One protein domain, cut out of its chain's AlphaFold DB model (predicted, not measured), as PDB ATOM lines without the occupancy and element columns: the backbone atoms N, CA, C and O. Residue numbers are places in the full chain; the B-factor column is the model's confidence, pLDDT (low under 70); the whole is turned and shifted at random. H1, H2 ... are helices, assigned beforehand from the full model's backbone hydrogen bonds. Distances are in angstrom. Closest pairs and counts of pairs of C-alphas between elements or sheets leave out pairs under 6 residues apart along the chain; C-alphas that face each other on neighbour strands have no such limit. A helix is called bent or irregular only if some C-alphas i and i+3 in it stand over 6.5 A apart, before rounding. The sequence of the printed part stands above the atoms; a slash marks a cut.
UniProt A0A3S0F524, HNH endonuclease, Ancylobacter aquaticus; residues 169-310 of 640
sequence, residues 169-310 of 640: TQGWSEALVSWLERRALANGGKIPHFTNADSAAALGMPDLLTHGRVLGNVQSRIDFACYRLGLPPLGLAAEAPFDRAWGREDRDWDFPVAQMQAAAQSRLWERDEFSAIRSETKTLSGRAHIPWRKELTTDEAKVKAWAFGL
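What this domain is: This is residues 169 to 310 of the 640 residues of the protein "HNH endonuclease" of Ancylobacter aquaticus (UniProt A0A3S0F524). A long, kinked helix, H3, runs through a rounded all-helix body and crosses a side-by-side pair of helices, H1 and H6, with short H2 by its first residues and short H4 packed on it near the middle. H5 packs on H4, while H7 and H8 form a corner toward one end of the body, and a long loop, residues 238 to 256, links H4 to H5. The printed part has 142 residues with eight named helices, H1 to H8 in chain order, and no named strand. It is compact, with a radius of gyration of the C-alphas of 14.1 A and spans of 39 by 33 by 27 A.

Where its parts are: H3, residues 208 to 228, is 27.7 A long from C-alpha 208 at (146.255, 176.903, 82.946) to C-alpha 228 at (125.318, 161.070, 74.131). It has a kink of 28 degrees near residue 215 and is irregular, with C-alphas 210 and 213 7.7 A apart. H1, residues 169 to 186, begins with C-alpha 169 at (142.485, 168.211, 70.823) and is 25.8 A long; H6, residues 271 to 281, is 15.6 A long. H2 is residues 196 to 202, and H4 is residues 234 to 237. H5, residues 257 to 266, and H7, residues 289 to 298, are each 14.0 A long. H8, residues 300 to 309, is 13.8 A long and ends with C-alpha 309 at (117.929, 163.276, 85.395).

How they stand to each other: H3 is the hub, touching five helices. Its residues 214 to 222 touch H1 about perpendicular, at 74 degrees, the closest C-alphas being those of Ser 173 and Val 218, 5.4 A apart. Its residues 221 to 228 touch H6, also at 74 degrees, closest at the C-alphas of Ala 225 and Glu 280, 5.5 A. H1 and H6 touch at a shallow tilt of 10 degrees, opposite ways, closest at the C-alphas of Glu 174 and Arg 278, 6.1 A. H2 touches H3 at 86 degrees, about perpendicular, closest at the C-alphas of Ala 197 and Leu 208, 6.7 A. H4 touches H3, with the C-alphas of Gln 219 and Gly 235 5.0 A apart, and H5, with those of Ala 237 and Gln 265 4.8 A apart. H7 only just touches H3, with 3 pairs of C-alphas within 8 A, the closest those of Phe 224 and Trp 292, 7.0 A. H7 and H8 are close but not clearly touching, closest at the C-alphas of Leu 296 and Val 303, 6.8 A. H5 and H8 touch only at their ends, and only just, closest at the C-alphas of Met 260 and Ala 307, 6.6 A. Every O i to N i+4 pair is within hydrogen-bond range in H1, H2, H5, H6, H7 and H8, and 15 of 17 are in H3; H4 is too short for such a pair.

The domain as a whole: The two C-alphas farthest apart, those of Ala 186 and Asp 252, are 41.0 A apart. The printed part has no cut, and the long link is that from H4 to H5. The mean pLDDT of the printed part is 84.2, with 22 residues under 70, among them residues 206 to 214 and 285 to 290.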
ATOM      1  N   THR A 169     143.672 168.406  69.992       66.44
ATOM      2  CA  THR A 169     142.485 168.211  70.823       66.44
ATOM      3  C   THR A 169     141.983 166.768  70.908       66.44
ATOM      4  O   THR A 169     141.556 166.373  71.985       66.44
ATOM      5  N   GLN A 170     142.004 165.965  69.837       80.88
ATOM      6  CA  GLN A 170     141.614 164.548  69.921       80.88
ATOM      7  C   GLN A 170     142.619 163.740  70.738       80.88
ATOM      8  O   GLN A 170     142.204 162.999  71.626       80.88
ATOM      9  N   GLY A 171     143.917 163.946  70.500       76.06
ATOM     10  CA  GLY A 171     144.964 163.320  71.308       76.06
ATOM     11  C   GLY A 171     144.835 163.683  72.790       76.06
ATOM     12  O   GLY A 171     144.913 162.810  73.651       76.06
ATOM     13  N   TRP A 172     144.539 164.949  73.098       81.12
ATOM     14  CA  TRP A 172     144.313 165.400  74.472       81.12
ATOM     15  C   TRP A 172     143.031 164.834  75.098       81.12
ATOM     16  O   TRP A 172     143.053 164.471  76.271       81.12
ATOM     17  N   SER A 173     141.938 164.693  74.337       88.75
ATOM     18  CA  SER A 173     140.718 164.019  74.813       88.75
ATOM     19  C   SER A 173     140.985 162.559  75.185       88.75
ATOM     20  O   SER A 173     140.600 162.125  76.268       88.75
ATOM     21  N   GLU A 174     141.697 161.808  74.343       89.12
ATOM     22  CA  GLU A 174     142.033 160.406  74.623       89.12
ATOM     23  C   GLU A 174     142.997 160.261  75.807       89.12
ATOM     24  O   GLU A 174     142.830 159.363  76.640       89.12
ATOM     25  N   ALA A 175     143.976 161.163  75.912       86.06
ATOM     26  CA  ALA A 175     144.923 161.192  77.017       86.06
ATOM     27  C   ALA A 175     144.234 161.495  78.357       86.06
ATOM     28  O   ALA A 175     144.527 160.818  79.346       86.06
ATOM     29  N   LEU A 176     143.277 162.431  78.389       94.12
ATOM     30  CA  LEU A 176     142.544 162.781  79.609       94.12
ATOM     31  C   LEU A 176     141.632 161.639  80.064       94.12
ATOM     32  O   LEU A 176     141.676 161.249  81.228       94.12
ATOM     33  N   VAL A 177     140.873 161.041  79.138       96.19
ATOM     34  CA  VAL A 177     140.034 159.865  79.430       96.19
ATOM     35  C   VAL A 177     140.890 158.714  79.967       96.19
ATOM     36  O   VAL A 177     140.536 158.102  80.968       96.19
ATOM     37  N   SER A 178     142.055 158.457  79.362       93.75
ATOM     38  CA  SER A 178     142.982 157.412  79.825       93.75
ATOM     39  C   SER A 178     143.578 157.711  81.203       93.75
ATOM     40  O   SER A 178     143.853 156.797  81.979       93.75
ATOM     41  N   TRP A 179     143.837 158.984  81.503       95.81
ATOM     42  CA  TRP A 179     144.346 159.399  82.806       95.81
ATOM     43  C   TRP A 179     143.299 159.201  83.909       95.81
ATOM     44  O   TRP A 179     143.625 158.629  84.950       95.81
ATOM     45  N   LEU A 180     142.044 159.581  83.654       96.50
ATOM     46  CA  LEU A 180     140.925 159.373  84.577       96.50
ATOM     47  C   LEU A 180     140.605 157.886  84.773       96.50
ATOM     48  O   LEU A 180     140.437 157.457  85.911       96.50
ATOM     49  N   GLU A 181     140.618 157.090  83.700       96.81
ATOM     50  CA  GLU A 181     140.422 155.636  83.757       96.81
ATOM     51  C   GLU A 181     141.417 154.974  84.717       96.81
ATOM     52  O   GLU A 181     141.026 154.224  85.610       96.81
ATOM     53  N   ARG A 182     142.715 155.282  84.583       95.38
ATOM     54  CA  ARG A 182     143.745 154.711  85.468       95.38
ATOM     55  C   ARG A 182     143.501 155.060  86.933       95.38
ATOM     56  O   ARG A 182     143.688 154.201  87.790       95.38
ATOM     57  N   ARG A 183     143.083 156.296  87.221       95.19
ATOM     58  CA  ARG A 183     142.790 156.751  88.588       95.19
ATOM     59  C   ARG A 183     141.544 156.076  89.160       95.19
ATOM     60  O   ARG A 183     141.587 155.641  90.305       95.19
ATOM     61  N   ALA A 184     140.481 155.953  88.366       95.19
ATOM     62  CA  ALA A 184     139.262 155.259  88.761       95.19
ATOM     63  C   ALA A 184     139.538 153.783  89.075       95.19
ATOM     64  O   ALA A 184     139.226 153.309  90.164       95.19
ATOM     65  N   LEU A 185     140.186 153.060  88.155       92.38
ATOM     66  CA  LEU A 185     140.460 151.628  88.321       92.38
ATOM     67  C   LEU A 185     141.405 151.339  89.496       92.38
ATOM     68  O   LEU A 185     141.218 150.346  90.194       92.38
ATOM     69  N   ALA A 186     142.376 152.219  89.756       92.94
ATOM     70  CA  ALA A 186     143.254 152.109  90.922       92.94
ATOM     71  C   ALA A 186     142.525 152.336  92.261       92.94
ATOM     72  O   ALA A 186     143.058 151.983  93.309       92.94
ATOM     73  N   ASN A 187     141.317 152.904  92.233       93.94
ATOM     74  CA  ASN A 187     140.540 153.282  93.410       93.94
ATOM     75  C   ASN A 187     139.116 152.690  93.366       93.94
ATOM     76  O   ASN A 187     138.126 153.349  93.686       93.94
ATOM     77  N   GLY A 188     139.004 151.430  92.926       91.12
ATOM     78  CA  GLY A 188     137.749 150.669  92.973       91.12
ATOM     79  C   GLY A 188     136.616 151.261  92.126       91.12
ATOM     80  O   GLY A 188     135.457 151.167  92.511       91.12
ATOM     81  N   GLY A 189     136.952 151.920  91.014       88.69
ATOM     82  CA  GLY A 189     136.010 152.601  90.122       88.69
ATOM     83  C   GLY A 189     135.730 154.060  90.496       88.69
ATOM     84  O   GLY A 189     135.153 154.787  89.692       88.69
ATOM     85  N   LYS A 190     136.158 154.548  91.668       94.00
ATOM     86  CA  LYS A 190     135.964 155.956  92.059       94.00
ATOM     87  C   LYS A 190     137.113 156.829  91.585       94.00
ATOM     88  O   LYS A 190     138.263 156.563  91.924       94.00
ATOM     89  N   ILE A 191     136.820 157.922  90.888       94.94
ATOM     90  CA  ILE A 191     137.837 158.922  90.540       94.94
ATOM     91  C   ILE A 191     138.207 159.700  91.819       94.94
ATOM     92  O   ILE A 191     137.336 160.350  92.391       94.94
ATOM     93  N   PRO A 192     139.463 159.646  92.303       91.50
ATOM     94  CA  PRO A 192     139.893 160.449  93.445       91.50
ATOM     95  C   PRO A 192     139.894 161.937  93.090       91.50
ATOM     96  O   PRO A 192     140.213 162.273  91.946       91.50
ATOM     97  N   HIS A 193     139.655 162.796  94.087       90.25
ATOM     98  CA  HIS A 193     139.701 164.256  93.955       90.25
ATOM     99  C   HIS A 193     140.925 164.733  93.156       90.25
ATOM    100  O   HIS A 193     142.036 164.200  93.293       90.25
ATOM    101  N   PHE A 194     140.677 165.680  92.253       93.00
ATOM    102  CA  PHE A 194     141.690 166.315  91.425       93.00
ATOM    103  C   PHE A 194     141.225 167.705  90.988       93.00
ATOM    104  O   PHE A 194     140.040 167.944  90.731       93.00
ATOM    105  N   THR A 195     142.183 168.606  90.838       92.44
ATOM    106  CA  THR A 195     141.971 169.952  90.309       92.44
ATOM    107  C   THR A 195     142.093 169.968  88.786       92.44
ATOM    108  O   THR A 195     142.714 169.095  88.169       92.44
ATOM    109  N   ASN A 196     141.591 171.025  88.141       87.75
ATOM    110  CA  ASN A 196     141.873 171.230  86.718       87.75
ATOM    111  C   ASN A 196     143.386 171.322  86.448       87.75
ATOM    112  O   ASN A 196     143.825 170.849  85.402       87.75
ATOM    113  N   ALA A 197     144.190 171.821  87.397       84.75
ATOM    114  CA  ALA A 197     145.648 171.885  87.274       84.75
ATOM    115  C   ALA A 197     146.291 170.490  87.233       84.75
ATOM    116  O   ALA A 197     147.177 170.259  86.412       84.75
ATOM    117  N   ASP A 198     145.793 169.536  88.025       87.94
ATOM    118  CA  ASP A 198     146.267 168.145  88.000       87.94
ATOM    119  C   ASP A 198     146.014 167.491  86.640       87.94
ATOM    120  O   ASP A 198     146.898 166.853  86.061       87.94
ATOM    121  N   SER A 199     144.808 167.687  86.097       88.69
ATOM    122  CA  SER A 199     144.461 167.170  84.771       88.69
ATOM    123  C   SER A 199     145.248 167.863  83.651       88.69
ATOM    124  O   SER A 199     145.628 167.217  82.675       88.69
ATOM    125  N   ALA A 200     145.569 169.151  83.808       77.69
ATOM    126  CA  ALA A 200     146.397 169.904  82.873       77.69
ATOM    127  C   ALA A 200     147.849 169.411  82.887       77.69
ATOM    128  O   ALA A 200     148.422 169.123  81.835       77.69
ATOM    129  N   ALA A 201     148.429 169.231  84.076       79.06
ATOM    130  CA  ALA A 201     149.768 168.685  84.257       79.06
ATOM    131  C   ALA A 201     149.886 167.273  83.662       79.06
ATOM    132  O   ALA A 201     150.851 166.979  82.957       79.06
ATOM    133  N   ALA A 202     148.865 166.430  83.850       79.44
ATOM    134  CA  ALA A 202     148.798 165.091  83.263       79.44
ATOM    135  C   ALA A 202     148.796 165.076  81.723       79.44
ATOM    136  O   ALA A 202     149.199 164.084  81.114       79.44
ATOM    137  N   LEU A 203     148.361 166.171  81.096       76.31
ATOM    138  CA  LEU A 203     148.348 166.366  79.646       76.31
ATOM    139  C   LEU A 203     149.583 167.111  79.114       76.31
ATOM    140  O   LEU A 203     149.646 167.401  77.919       76.31
ATOM    141  N   GLY A 204     150.557 167.437  79.974       72.75
ATOM    142  CA  GLY A 204     151.721 168.248  79.603       72.75
ATOM    143  C   GLY A 204     151.406 169.740  79.444       72.75
ATOM    144  O   GLY A 204     152.113 170.439  78.722       72.75
ATOM    145  N   MET A 205     150.349 170.228  80.101       71.94
ATOM    146  CA  MET A 205     149.858 171.611  80.058       71.94
ATOM    147  C   MET A 205     149.825 172.258  81.457       71.94
ATOM    148  O   MET A 205     148.758 172.655  81.915       71.94
ATOM    149  N   PRO A 206     150.949 172.372  82.183       58.12
ATOM    150  CA  PRO A 206     150.925 172.792  83.589       58.12
ATOM    151  C   PRO A 206     150.433 174.235  83.796       58.12
ATOM    152  O   PRO A 206     149.938 174.565  84.869       58.12
ATOM    153  N   ASP A 207     150.543 175.093  82.777       62.88
ATOM    154  CA  ASP A 207     150.066 176.474  82.831       62.88
ATOM    155  C   ASP A 207     148.628 176.601  82.303       62.88
ATOM    156  O   ASP A 207     148.389 176.644  81.088       62.88
ATOM    157  N   LEU A 208     147.674 176.693  83.231       55.59
ATOM    158  CA  LEU A 208     146.255 176.903  82.946       55.59
ATOM    159  C   LEU A 208     145.931 178.302  82.401       55.59
ATOM    160  O   LEU A 208     144.895 178.446  81.752       55.59
ATOM    161  N   LEU A 209     146.789 179.312  82.578       49.53
ATOM    162  CA  LEU A 209     146.566 180.634  81.974       49.53
ATOM    163  C   LEU A 209     146.724 180.558  80.453       49.53
ATOM    164  O   LEU A 209     145.920 181.112  79.701       49.53
ATOM    165  N   THR A 210     147.716 179.794  79.995       40.56
ATOM    166  CA  THR A 210     147.976 179.566  78.569       40.56
ATOM    167  C   THR A 210     147.065 178.481  77.983       40.56
ATOM    168  O   THR A 210     146.564 178.616  76.863       40.56
ATOM    169  N   HIS A 211     146.808 177.404  78.732       52.44
ATOM    170  CA  HIS A 211     146.157 176.201  78.201       52.44
ATOM    171  C   HIS A 211     144.736 175.955  78.723       52.44
ATOM    172  O   HIS A 211     144.064 175.050  78.230       52.44
ATOM    173  N   GLY A 212     144.214 176.759  79.651       54.59
ATOM    174  CA  GLY A 212     142.905 176.532  80.281       54.59
ATOM    175  C   GLY A 212     141.750 176.493  79.281       54.59
ATOM    176  O   GLY A 212     140.874 175.638  79.368       54.59
ATOM    177  N   ARG A 213     141.790 177.324  78.231       61.88
ATOM    178  CA  ARG A 213     140.798 177.273  77.140       61.88
ATOM    179  C   ARG A 213     140.880 175.978  76.327       61.88
ATOM    180  O   ARG A 213     139.863 175.488  75.838       61.88
ATOM    181  N   VAL A 214     142.088 175.452  76.148       61.44
ATOM    182  CA  VAL A 214     142.324 174.191  75.442       61.44
ATOM    183  C   VAL A 214     141.810 173.033  76.288       61.44
ATOM    184  O   VAL A 214     141.040 172.220  75.779       61.44
ATOM    185  N   LEU A 215     142.152 173.011  77.576       75.31
ATOM    186  CA  LEU A 215     141.702 172.001  78.528       75.31
ATOM    187  C   LEU A 215     140.179 172.012  78.710       75.31
ATOM    188  O   LEU A 215     139.554 170.961  78.613       75.31
ATOM    189  N   GLY A 216     139.565 173.187  78.854       76.12
ATOM    190  CA  GLY A 216     138.109 173.322  78.933       76.12
ATOM    191  C   GLY A 216     137.402 172.851  77.659       76.12
ATOM    192  O   GLY A 216     136.362 172.203  77.726       76.12
ATOM    193  N   ASN A 217     137.988 173.079  76.478       77.31
ATOM    194  CA  ASN A 217     137.467 172.507  75.235       77.31
ATOM    195  C   ASN A 217     137.625 170.977  75.192       77.31
ATOM    196  O   ASN A 217     136.742 170.299  74.677       77.31
ATOM    197  N   VAL A 218     138.716 170.424  75.728       82.56
ATOM    198  CA  VAL A 218     138.933 168.971  75.831       82.56
ATOM    199  C   VAL A 218     137.915 168.327  76.778       82.56
ATOM    200  O   VAL A 218     137.273 167.356  76.377       82.56
ATOM    201  N   GLN A 219     137.714 168.886  77.975       90.50
ATOM    202  CA  GLN A 219     136.703 168.427  78.934       90.50
ATOM    203  C   GLN A 219     135.291 168.538  78.355       90.50
ATOM    204  O   GLN A 219     134.575 167.549  78.317       90.50
ATOM    205  N   SER A 220     134.932 169.678  77.760       87.56
ATOM    206  CA  SER A 220     133.601 169.876  77.173       87.56
ATOM    207  C   SER A 220     133.295 168.908  76.014       87.56
ATOM    208  O   SER A 220     132.136 168.541  75.805       87.56
ATOM    209  N   ARG A 221     134.314 168.446  75.267       91.12
ATOM    210  CA  ARG A 221     134.153 167.365  74.269       91.12
ATOM    211  C   ARG A 221     133.843 166.029  74.932       91.12
ATOM    212  O   ARG A 221     133.005 165.288  74.431       91.12
ATOM    213  N   ILE A 222     134.532 165.720  76.025       95.06
ATOM    214  CA  ILE A 222     134.299 164.503  76.804       95.06
ATOM    215  C   ILE A 222     132.900 164.555  77.432       95.06
ATOM    216  O   ILE A 222     132.159 163.588  77.321       95.06
ATOM    217  N   ASP A 223     132.489 165.697  77.979       95.88
ATOM    218  CA  ASP A 223     131.163 165.881  78.575       95.88
ATOM    219  C   ASP A 223     130.033 165.712  77.557       95.88
ATOM    220  O   ASP A 223     129.010 165.100  77.857       95.88
ATOM    221  N   PHE A 224     130.224 166.192  76.325       93.38
ATOM    222  CA  PHE A 224     129.261 165.951  75.249       93.38
ATOM    223  C   PHE A 224     129.182 164.463  74.865       93.38
ATOM    224  O   PHE A 224     128.102 163.955  74.560       93.38
ATOM    225  N   ALA A 225     130.311 163.744  74.897       94.44
ATOM    226  CA  ALA A 225     130.316 162.295  74.710       94.44
ATOM    227  C   ALA A 225     129.561 161.582  75.847       94.44
ATOM    228  O   ALA A 225     128.747 160.705  75.572       94.44
ATOM    229  N   CYS A 226     129.756 162.005  77.099       96.38
ATOM    230  CA  CYS A 226     128.991 161.512  78.247       96.38
ATOM    231  C   CYS A 226     127.485 161.746  78.067       96.38
ATOM    232  O   CYS A 226     126.710 160.810  78.238       96.38
ATOM    233  N   TYR A 227     127.077 162.944  77.633       95.81
ATOM    234  CA  TYR A 227     125.681 163.253  77.308       95.81
ATOM    235  C   TYR A 227     125.091 162.276  76.277       95.81
ATOM    236  O   TYR A 227     124.025 161.706  76.511       95.81
ATOM    237  N   ARG A 228     125.793 162.015  75.163       92.19
ATOM    238  CA  ARG A 228     125.318 161.070  74.131       92.19
ATOM    239  C   ARG A 228     125.182 159.634  74.635       92.19
ATOM    240  O   ARG A 228     124.380 158.884  74.087       92.19
ATOM    241  N   LEU A 229     125.951 159.274  75.659       93.38
ATOM    242  CA  LEU A 229     125.938 157.961  76.302       93.38
ATOM    243  C   LEU A 229     125.000 157.895  77.521       93.38
ATOM    244  O   LEU A 229     124.869 156.832  78.118       93.38
ATOM    245  N   GLY A 230     124.358 159.004  77.908       92.75
ATOM    246  CA  GLY A 230     123.514 159.073  79.106       92.75
ATOM    247  C   GLY A 230     124.291 158.999  80.427       92.75
ATOM    248  O   GLY A 230     123.718 158.658  81.458       92.75
ATOM    249  N   LEU A 231     125.588 159.303  80.409       95.44
ATOM    250  CA  LEU A 231     126.468 159.281  81.578       95.44
ATOM    251  C   LEU A 231     126.583 160.678  82.210       95.44
ATOM    252  O   LEU A 231     126.404 161.679  81.504       95.44
ATOM    253  N   PRO A 232     126.926 160.784  83.510       96.06
ATOM    254  CA  PRO A 232     127.314 162.060  84.100       96.06
ATOM    255  C   PRO A 232     128.507 162.685  83.359       96.06
ATOM    256  O   PRO A 232     129.353 161.953  82.838       96.06
ATOM    257  N   PRO A 233     128.608 164.021  83.295       95.69
ATOM    258  CA  PRO A 233     129.713 164.698  82.624       95.69
ATOM    259  C   PRO A 233     131.032 164.431  83.355       95.69
ATOM    260  O   PRO A 233     131.249 164.889  84.477       95.69
ATOM    261  N   LEU A 234     131.925 163.677  82.717       94.06
ATOM    262  CA  LEU A 234     133.189 163.241  83.309       94.06
ATOM    263  C   LEU A 234     134.126 164.419  83.654       94.06
ATOM    264  O   LEU A 234     134.922 164.321  84.583       94.06
ATOM    265  N   GLY A 235     134.011 165.551  82.958       91.06
ATOM    266  CA  GLY A 235     134.698 166.805  83.269       91.06
ATOM    267  C   GLY A 235     134.269 167.428  84.600       91.06
ATOM    268  O   GLY A 235     135.079 168.097  85.236       91.06
ATOM    269  N   LEU A 236     133.054 167.140  85.086       93.50
ATOM    270  CA  LEU A 236     132.613 167.536  86.429       93.50
ATOM    271  C   LEU A 236     133.103 166.592  87.536       93.50
ATOM    272  O   LEU A 236     132.792 166.811  88.699       93.50
ATOM    273  N   ALA A 237     133.910 165.572  87.233       92.12
ATOM    274  CA  ALA A 237     134.619 164.840  88.283       92.12
ATOM    275  C   ALA A 237     135.725 165.692  88.946       92.12
ATOM    276  O   ALA A 237     136.199 165.338  90.024       92.12
ATOM    277  N   ALA A 238     136.134 166.804  88.319       91.56
ATOM    278  CA  ALA A 238     137.061 167.767  88.906       91.56
ATOM    279  C   ALA A 238     136.446 168.466  90.131       91.56
ATOM    280  O   ALA A 238     135.224 168.593  90.249       91.56
ATOM    281  N   GLU A 239     137.300 168.950  91.036       88.31
ATOM    282  CA  GLU A 239     136.886 169.680  92.246       88.31
ATOM    283  C   GLU A 239     136.063 170.932  91.931       88.31
ATOM    284  O   GLU A 239     135.057 171.192  92.586       88.31
ATOM    285  N   ALA A 240     136.443 171.662  90.881       84.31
ATOM    286  CA  ALA A 240     135.714 172.822  90.395       84.31
ATOM    287  C   ALA A 240     135.540 172.748  88.867       84.31
ATOM    288  O   ALA A 240     136.504 172.430  88.156       84.31
ATOM    289  N   PRO A 241     134.341 173.050  88.333       82.75
ATOM    290  CA  PRO A 241     134.172 173.270  86.903       82.75
ATOM    291  C   PRO A 241     134.945 174.516  86.448       82.75
ATOM    292  O   PRO A 241     135.291 175.377  87.248       82.75
ATOM    293  N   PHE A 242     135.187 174.643  85.144       73.75
ATOM    294  CA  PHE A 242     135.634 175.916  84.575       73.75
ATOM    295  C   PHE A 242     134.515 176.967  84.650       73.75
ATOM    296  O   PHE A 242     133.385 176.663  84.279       73.75
ATOM    297  N   ASP A 243     134.837 178.221  84.978       63.28
ATOM    298  CA  ASP A 243     133.854 179.308  85.195       63.28
ATOM    299  C   ASP A 243     132.952 179.609  83.988       63.28
ATOM    300  O   ASP A 243     131.871 180.175  84.109       63.28
ATOM    301  N   ARG A 244     133.407 179.251  82.780       62.91
ATOM    302  CA  ARG A 244     132.652 179.419  81.524       62.91
ATOM    303  C   ARG A 244     131.947 178.144  81.059       62.91
ATOM    304  O   ARG A 244     131.346 178.152  79.984       62.91
ATOM    305  N   ALA A 245     132.078 177.043  81.793       65.56
ATOM    306  CA  ALA A 245     131.362 175.808  81.513       65.56
ATOM    307  C   ALA A 245     129.932 175.903  82.065       65.56
ATOM    308  O   ALA A 245     129.695 176.562  83.070       65.56
ATOM    309  N   TRP A 246     128.980 175.241  81.401       82.69
ATOM    310  CA  TRP A 246     127.598 175.094  81.888       82.69
ATOM    311  C   TRP A 246     126.805 176.398  82.099       82.69
ATOM    312  O   TRP A 246     125.815 176.405  82.824       82.69
ATOM    313  N   GLY A 247     127.199 177.495  81.446       73.62
ATOM    314  CA  GLY A 247     126.475 178.765  81.525       73.62
ATOM    315  C   GLY A 247     125.069 178.712  80.912       73.62
ATOM    316  O   GLY A 247     124.760 177.848  80.090       73.62
ATOM    317  N   ARG A 248     124.228 179.685  81.277       64.38
ATOM    318  CA  ARG A 248     122.838 179.822  80.807       64.38
ATOM    319  C   ARG A 248     122.702 180.063  79.299       64.38
ATOM    320  O   ARG A 248     121.767 179.573  78.676       64.38
ATOM    321  N   GLU A 249     123.663 180.773  78.701       66.50
ATOM    322  CA  GLU A 249     123.564 181.296  77.326       66.50
ATOM    323  C   GLU A 249     122.214 182.025  77.106       66.50
ATOM    324  O   GLU A 249     121.818 182.807  77.967       66.50
ATOM    325  N   ASP A 250     121.515 181.784  75.989       61.16
ATOM    326  CA  ASP A 250     120.215 182.390  75.647       61.16
ATOM    327  C   ASP A 250     119.000 181.582  76.173       61.16
ATOM    328  O   ASP A 250     117.869 181.808  75.739       61.16
ATOM    329  N   ARG A 251     119.209 180.608  77.074       78.75
ATOM    330  CA  ARG A 251     118.154 179.701  77.571       78.75
ATOM    331  C   ARG A 251     117.368 180.275  78.750       78.75
ATOM    332  O   ARG A 251     117.852 181.104  79.526       78.75
ATOM    333  N   ASP A 252     116.152 179.766  78.939       82.25
ATOM    334  CA  ASP A 252     115.287 180.122  80.070       82.25
ATOM    335  C   ASP A 252     115.603 179.353  81.370       82.25
ATOM    336  O   ASP A 252     115.009 179.646  82.407       82.25
ATOM    337  N   TRP A 253     116.568 178.425  81.338       85.25
ATOM    338  CA  TRP A 253     116.950 177.566  82.460       85.25
ATOM    339  C   TRP A 253     118.472 177.417  82.613       85.25
ATOM    340  O   TRP A 253     119.224 177.532  81.643       85.25
ATOM    341  N   ASP A 254     118.905 177.111  83.840       86.44
ATOM    342  CA  ASP A 254     120.305 176.893  84.216       86.44
ATOM    343  C   ASP A 254     120.620 175.406  84.409       86.44
ATOM    344  O   ASP A 254     119.806 174.649  84.950       86.44
ATOM    345  N   PHE A 255     121.821 174.982  84.006       91.00
ATOM    346  CA  PHE A 255     122.292 173.630  84.301       91.00
ATOM    347  C   PHE A 255     122.368 173.412  85.822       91.00
ATOM    348  O   PHE A 255     122.924 174.257  86.527       91.00
ATOM    349  N   PRO A 256     121.888 172.271  86.354       92.38
ATOM    350  CA  PRO A 256     122.010 171.942  87.770       92.38
ATOM    351  C   PRO A 256     123.437 171.457  88.091       92.38
ATOM    352  O   PRO A 256     123.646 170.307  88.480       92.38
ATOM    353  N   VAL A 257     124.437 172.332  87.917       91.50
ATOM    354  CA  VAL A 257     125.874 171.992  87.953       91.50
ATOM    355  C   VAL A 257     126.257 171.241  89.224       91.50
ATOM    356  O   VAL A 257     126.944 170.230  89.136       91.50
ATOM    357  N   ALA A 258     125.754 171.660  90.389       89.25
ATOM    358  CA  ALA A 258     126.024 170.984  91.658       89.25
ATOM    359  C   ALA A 258     125.530 169.523  91.675       89.25
ATOM    360  O   ALA A 258     126.223 168.637  92.169       89.25
ATOM    361  N   GLN A 259     124.355 169.247  91.098       91.31
ATOM    362  CA  GLN A 259     123.794 167.890  91.023       91.31
ATOM    363  C   GLN A 259     124.564 167.039  90.012       91.31
ATOM    364  O   GLN A 259     124.917 165.897  90.296       91.31
ATOM    365  N   MET A 260     124.885 167.619  88.853       94.12
ATOM    366  CA  MET A 260     125.675 166.958  87.813       94.12
ATOM    367  C   MET A 260     127.089 166.621  88.315       94.12
ATOM    368  O   MET A 260     127.602 165.539  88.033       94.12
ATOM    369  N   GLN A 261     127.697 167.522  89.092       93.44
ATOM    370  CA  GLN A 261     128.999 167.336  89.729       93.44
ATOM    371  C   GLN A 261     128.946 166.255  90.810       93.44
ATOM    372  O   GLN A 261     129.764 165.336  90.780       93.44
ATOM    373  N   ALA A 262     127.945 166.291  91.695       91.12
ATOM    374  CA  ALA A 262     127.739 165.238  92.687       91.12
ATOM    375  C   ALA A 262     127.576 163.861  92.022       91.12
ATOM    376  O   ALA A 262     128.228 162.901  92.431       91.12
ATOM    377  N   ALA A 263     126.784 163.773  90.948       92.75
ATOM    378  CA  ALA A 263     126.592 162.539  90.191       92.75
ATOM    379  C   ALA A 263     127.885 162.038  89.520       92.75
ATOM    380  O   ALA A 263     128.129 160.833  89.490       92.75
ATOM    381  N   ALA A 264     128.728 162.933  88.993       94.19
ATOM    382  CA  ALA A 264     130.008 162.563  88.385       94.19
ATOM    383  C   ALA A 264     131.046 162.097  89.424       94.19
ATOM    384  O   ALA A 264     131.750 161.111  89.189       94.19
ATOM    385  N   GLN A 265     131.119 162.777  90.573       93.88
ATOM    386  CA  GLN A 265     132.076 162.496  91.650       93.88
ATOM    387  C   GLN A 265     131.698 161.261  92.482       93.88
ATOM    388  O   GLN A 265     132.583 160.543  92.951       93.88
ATOM    389  N   SER A 266     130.403 160.971  92.657       91.00
ATOM    390  CA  SER A 266     129.946 159.810  93.435       91.00
ATOM    391  C   SER A 266     129.877 158.510  92.624       91.00
ATOM    392  O   SER A 266     129.720 157.440  93.217       91.00
ATOM    393  N   ARG A 267     129.972 158.579  91.287       92.31
ATOM    394  CA  ARG A 267     129.830 157.421  90.392       92.31
ATOM    395  C   ARG A 267     130.980 156.419  90.543       92.31
ATOM    396  O   ARG A 267     132.148 156.787  90.659       92.31
ATOM    397  N   LEU A 268     130.628 155.136  90.467       95.12
ATOM    398  CA  LEU A 268     131.562 154.037  90.224       95.12
ATOM    399  C   LEU A 268     131.715 153.858  88.712       95.12
ATOM    400  O   LEU A 268     130.775 153.430  88.053       95.12
ATOM    401  N   TRP A 269     132.870 154.242  88.176       94.56
ATOM    402  CA  TRP A 269     133.172 154.198  86.751       94.56
ATOM    403  C   TRP A 269     133.783 152.856  86.343       94.56
ATOM    404  O   TRP A 269     134.766 152.401  86.939       94.56
ATOM    405  N   GLU A 270     133.250 152.259  85.283       93.81
ATOM    406  CA  GLU A 270     133.725 150.993  84.726       93.81
ATOM    407  C   GLU A 270     134.610 151.197  83.486       93.81
ATOM    408  O   GLU A 270     134.512 152.189  82.759       93.81
ATOM    409  N   ARG A 271     135.490 150.226  83.202       92.62
ATOM    410  CA  ARG A 271     136.391 150.267  82.032       92.62
ATOM    411  C   ARG A 271     135.630 150.390  80.706       92.62
ATOM    412  O   ARG A 271     136.090 151.081  79.791       92.62
ATOM    413  N   ASP A 272     134.477 149.740  80.603       93.38
ATOM    414  CA  ASP A 272     133.668 149.744  79.384       93.38
ATOM    415  C   ASP A 272     133.059 151.129  79.121       93.38
ATOM    416  O   ASP A 272     133.008 151.573  77.973       93.38
ATOM    417  N   GLU A 273     132.726 151.885  80.173       95.00
ATOM    418  CA  GLU A 273     132.246 153.267  80.061       95.00
ATOM    419  C   GLU A 273     133.345 154.204  79.541       95.00
ATOM    420  O   GLU A 273     133.107 154.982  78.615       95.00
ATOM    421  N   PHE A 274     134.579 154.098  80.054       96.38
ATOM    422  CA  PHE A 274     135.714 154.870  79.525       96.38
ATOM    423  C   PHE A 274     136.010 154.530  78.058       96.38
ATOM    424  O   PHE A 274     136.365 155.414  77.269       96.38
ATOM    425  N   SER A 275     135.855 153.259  77.679       91.31
ATOM    426  CA  SER A 275     136.029 152.798  76.299       91.31
ATOM    427  C   SER A 275     134.948 153.371  75.378       91.31
ATOM    428  O   SER A 275     135.270 153.881  74.298       91.31
ATOM    429  N   ALA A 276     133.690 153.375  75.827       88.62
ATOM    430  CA  ALA A 276     132.568 153.975  75.116       88.62
ATOM    431  C   ALA A 276     132.746 155.491  74.941       88.62
ATOM    432  O   ALA A 276     132.657 155.986  73.817       88.62
ATOM    433  N   ILE A 277     133.105 156.218  76.008       95.44
ATOM    434  CA  ILE A 277     133.381 157.666  75.961       95.44
ATOM    435  C   ILE A 277     134.493 157.964  74.952       95.44
ATOM    436  O   ILE A 277     134.358 158.849  74.107       95.44
ATOM    437  N   ARG A 278     135.590 157.200  74.980       92.38
ATOM    438  CA  ARG A 278     136.708 157.389  74.047       92.38
ATOM    439  C   ARG A 278     136.288 157.166  72.600       92.38
ATOM    440  O   ARG A 278     136.662 157.961  71.740       92.38
ATOM    441  N   SER A 279     135.511 156.118  72.334       85.50
ATOM    442  CA  SER A 279     134.956 155.854  71.004       85.50
ATOM    443  C   SER A 279     134.071 157.010  70.535       85.50
ATOM    444  O   SER A 279     134.263 157.541  69.441       85.50
ATOM    445  N   GLU A 280     133.185 157.482  71.408       88.38
ATOM    446  CA  GLU A 280     132.248 158.561  71.117       88.38
ATOM    447  C   GLU A 280     132.974 159.881  70.798       88.38
ATOM    448  O   GLU A 280     132.662 160.524  69.794       88.38
ATOM    449  N   THR A 281     134.034 160.241  71.542       87.19
ATOM    450  CA  THR A 281     134.825 161.462  71.262       87.19
ATOM    451  C   THR A 281     135.448 161.496  69.865       87.19
ATOM    452  O   THR A 281     135.620 162.584  69.309       87.19
ATOM    453  N   LYS A 282     135.739 160.335  69.256       82.88
ATOM    454  CA  LYS A 282     136.285 160.243  67.888       82.88
ATOM    455  C   LYS A 282     135.281 160.683  66.825       82.88
ATOM    456  O   LYS A 282     135.687 161.053  65.725       82.88
ATOM    457  N   THR A 283     133.988 160.662  67.145       80.38
ATOM    458  CA  THR A 283     132.922 161.146  66.257       80.38
ATOM    459  C   THR A 283     132.717 162.662  66.367       80.38
ATOM    460  O   THR A 283     132.129 163.280  65.477       80.38
ATOM    461  N   LEU A 284     133.226 163.283  67.439       72.88
ATOM    462  CA  LEU A 284     132.952 164.675  67.781       72.88
ATOM    463  C   LEU A 284     133.910 165.657  67.122       72.88
ATOM    464  O   LEU A 284     135.100 165.396  66.928       72.88
ATOM    465  N   SER A 285     133.402 166.869  66.889       63.62
ATOM    466  CA  SER A 285     134.232 167.939  66.355       63.62
ATOM    467  C   SER A 285     135.307 168.423  67.323       63.62
ATOM    468  O   SER A 285     135.139 168.333  68.537       63.62
ATOM    469  N   GLY A 286     136.401 168.979  66.796       57.25
ATOM    470  CA  GLY A 286     137.538 169.456  67.592       57.25
ATOM    471  C   GLY A 286     137.202 170.666  68.469       57.25
ATOM    472  O   GLY A 286     137.978 171.026  69.349       57.25
ATOM    473  N   ARG A 287     136.043 171.300  68.259       60.50
ATOM    474  CA  ARG A 287     135.524 172.375  69.109       60.50
ATOM    475  C   ARG A 287     134.212 171.928  69.745       60.50
ATOM    476  O   ARG A 287     133.232 171.761  69.027       60.50
ATOM    477  N   ALA A 288     134.170 171.795  71.068       66.50
ATOM    478  CA  ALA A 288     133.000 171.283  71.790       66.50
ATOM    479  C   ALA A 288     131.735 172.142  71.606       66.50
ATOM    480  O   ALA A 288     130.631 171.616  71.545       66.50
ATOM    481  N   HIS A 289     131.885 173.461  71.449       67.88
ATOM    482  CA  HIS A 289     130.735 174.366  71.316       67.88
ATOM    483  C   HIS A 289     129.894 174.125  70.050       67.88
ATOM    484  O   HIS A 289     128.742 174.538  70.002       67.88
ATOM    485  N   ILE A 290     130.455 173.496  69.009       64.44
ATOM    486  CA  ILE A 290     129.735 173.219  67.758       64.44
ATOM    487  C   ILE A 290     128.655 172.146  67.977       64.44
ATOM    488  O   ILE A 290     127.490 172.438  67.698       64.44
ATOM    489  N   PRO A 291     128.984 170.935  68.477       71.69
ATOM    490  CA  PRO A 291     127.971 169.935  68.791       71.69
ATOM    491  C   PRO A 291     127.036 170.382  69.923       71.69
ATOM    492  O   PRO A 291     125.833 170.191  69.782       71.69
ATOM    493  N   TRP A 292     127.539 171.067  70.962       81.12
ATOM    494  CA  TRP A 292     126.687 171.627  72.022       81.12
ATOM    495  C   TRP A 292     125.638 172.594  71.473       81.12
ATOM    496  O   TRP A 292     124.454 172.398  71.720       81.12
ATOM    497  N   ARG A 293     126.039 173.593  70.674       76.31
ATOM    498  CA  ARG A 293     125.094 174.557  70.089       76.31
ATOM    499  C   ARG A 293     124.053 173.867  69.217       76.31
ATOM    500  O   ARG A 293     122.887 174.236  69.282       76.31
ATOM    501  N   LYS A 294     124.466 172.894  68.397       76.31
ATOM    502  CA  LYS A 294     123.540 172.145  67.543       76.31
ATOM    503  C   LYS A 294     122.491 171.434  68.397       76.31
ATOM    504  O   LYS A 294     121.313 171.688  68.196       76.31
ATOM    505  N   GLU A 295     122.922 170.624  69.360       85.81
ATOM    506  CA  GLU A 295     122.016 169.834  70.199       85.81
ATOM    507  C   GLU A 295     121.114 170.720  71.069       85.81
ATOM    508  O   GLU A 295     119.921 170.475  71.168       85.81
ATOM    509  N   LEU A 296     121.652 171.798  71.641       83.56
ATOM    510  CA  LEU A 296     120.875 172.762  72.424       83.56
ATOM    511  C   LEU A 296     119.880 173.561  71.572       83.56
ATOM    512  O   LEU A 296     118.935 174.104  72.119       83.56
ATOM    513  N   THR A 297     120.072 173.632  70.251       80.88
ATOM    514  CA  THR A 297     119.109 174.262  69.335       80.88
ATOM    515  C   THR A 297     118.059 173.264  68.843       80.88
ATOM    516  O   THR A 297     116.909 173.640  68.646       80.88
ATOM    517  N   THR A 298     118.442 172.007  68.590       83.12
ATOM    518  CA  THR A 298     117.548 171.007  67.983       83.12
ATOM    519  C   THR A 298     116.781 170.181  69.007       83.12
ATOM    520  O   THR A 298     115.634 169.830  68.756       83.12
ATOM    521  N   ASP A 299     117.392 169.893  70.154       87.12
ATOM    522  CA  ASP A 299     116.935 168.894  71.124       87.12
ATOM    523  C   ASP A 299     117.145 169.375  72.574       87.12
ATOM    524  O   ASP A 299     117.524 168.610  73.464       87.12
ATOM    525  N   GLU A 300     116.879 170.657  72.847       89.56
ATOM    526  CA  GLU A 300     117.094 171.276  74.165       89.56
ATOM    527  C   GLU A 300     116.418 170.504  75.312       89.56
ATOM    528  O   GLU A 300     117.014 170.293  76.371       89.56
ATOM    529  N   ALA A 301     115.195 170.012  75.084       89.06
ATOM    530  CA  ALA A 301     114.442 169.230  76.064       89.06
ATOM    531  C   ALA A 301     115.169 167.939  76.477       89.06
ATOM    532  O   ALA A 301     115.111 167.542  77.640       89.06
ATOM    533  N   LYS A 302     115.890 167.305  75.545       91.25
ATOM    534  CA  LYS A 302     116.680 166.097  75.802       91.25
ATOM    535  C   LYS A 302     117.915 166.417  76.644       91.25
ATOM    536  O   LYS A 302     118.211 165.683  77.585       91.25
ATOM    537  N   VAL A 303     118.593 167.531  76.360       91.06
ATOM    538  CA  VAL A 303     119.730 168.010  77.168       91.06
ATOM    539  C   VAL A 303     119.278 168.363  78.585       91.06
ATOM    540  O   VAL A 303     119.930 167.971  79.551       91.06
ATOM    541  N   LYS A 304     118.131 169.038  78.720       92.06
ATOM    542  CA  LYS A 304     117.520 169.362  80.014       92.06
ATOM    543  C   LYS A 304     117.155 168.098  80.792       92.06
ATOM    544  O   LYS A 304     117.540 167.961  81.948       92.06
ATOM    545  N   ALA A 305     116.474 167.146  80.156       91.44
ATOM    546  CA  ALA A 305     116.105 165.881  80.786       91.44
ATOM    547  C   ALA A 305     117.330 165.088  81.261       91.44
ATOM    548  O   ALA A 305     117.312 164.549  82.363       91.44
ATOM    549  N   TRP A 306     118.407 165.057  80.469       95.00
ATOM    550  CA  TRP A 306     119.676 164.465  80.891       95.00
ATOM    551  C   TRP A 306     120.254 165.196  82.105       95.00
ATOM    552  O   TRP A 306     120.497 164.556  83.120       95.00
ATOM    553  N   ALA A 307     120.411 166.521  82.042       92.81
ATOM    554  CA  ALA A 307     121.067 167.300  83.091       92.81
ATOM    555  C   ALA A 307     120.352 167.208  84.453       92.81
ATOM    556  O   ALA A 307     121.011 167.046  85.477       92.81
ATOM    557  N   PHE A 308     119.015 167.263  84.465       92.44
ATOM    558  CA  PHE A 308     118.198 167.123  85.681       92.44
ATOM    559  C   PHE A 308     117.908 165.663  86.067       92.44
ATOM    560  O   PHE A 308     117.425 165.404  87.167       92.44
ATOM    561  N   GLY A 309     118.172 164.704  85.175       89.00
ATOM    562  CA  GLY A 309     117.929 163.276  85.395       89.00
ATOM    563  C   GLY A 309     119.080 162.537  86.083       89.00
ATOM    564  O   GLY A 309     118.933 161.361  86.416       89.00
ATOM    565  N   LEU A 310     120.224 163.195  86.298       87.94
ATOM    566  CA  LEU A 310     121.381 162.603  86.971       87.94
ATOM    567  C   LEU A 310     121.149 162.569  88.490       87.94
ATOM    568  O   LEU A 310     121.268 163.586  89.166       87.94
TER     569      LEU A 310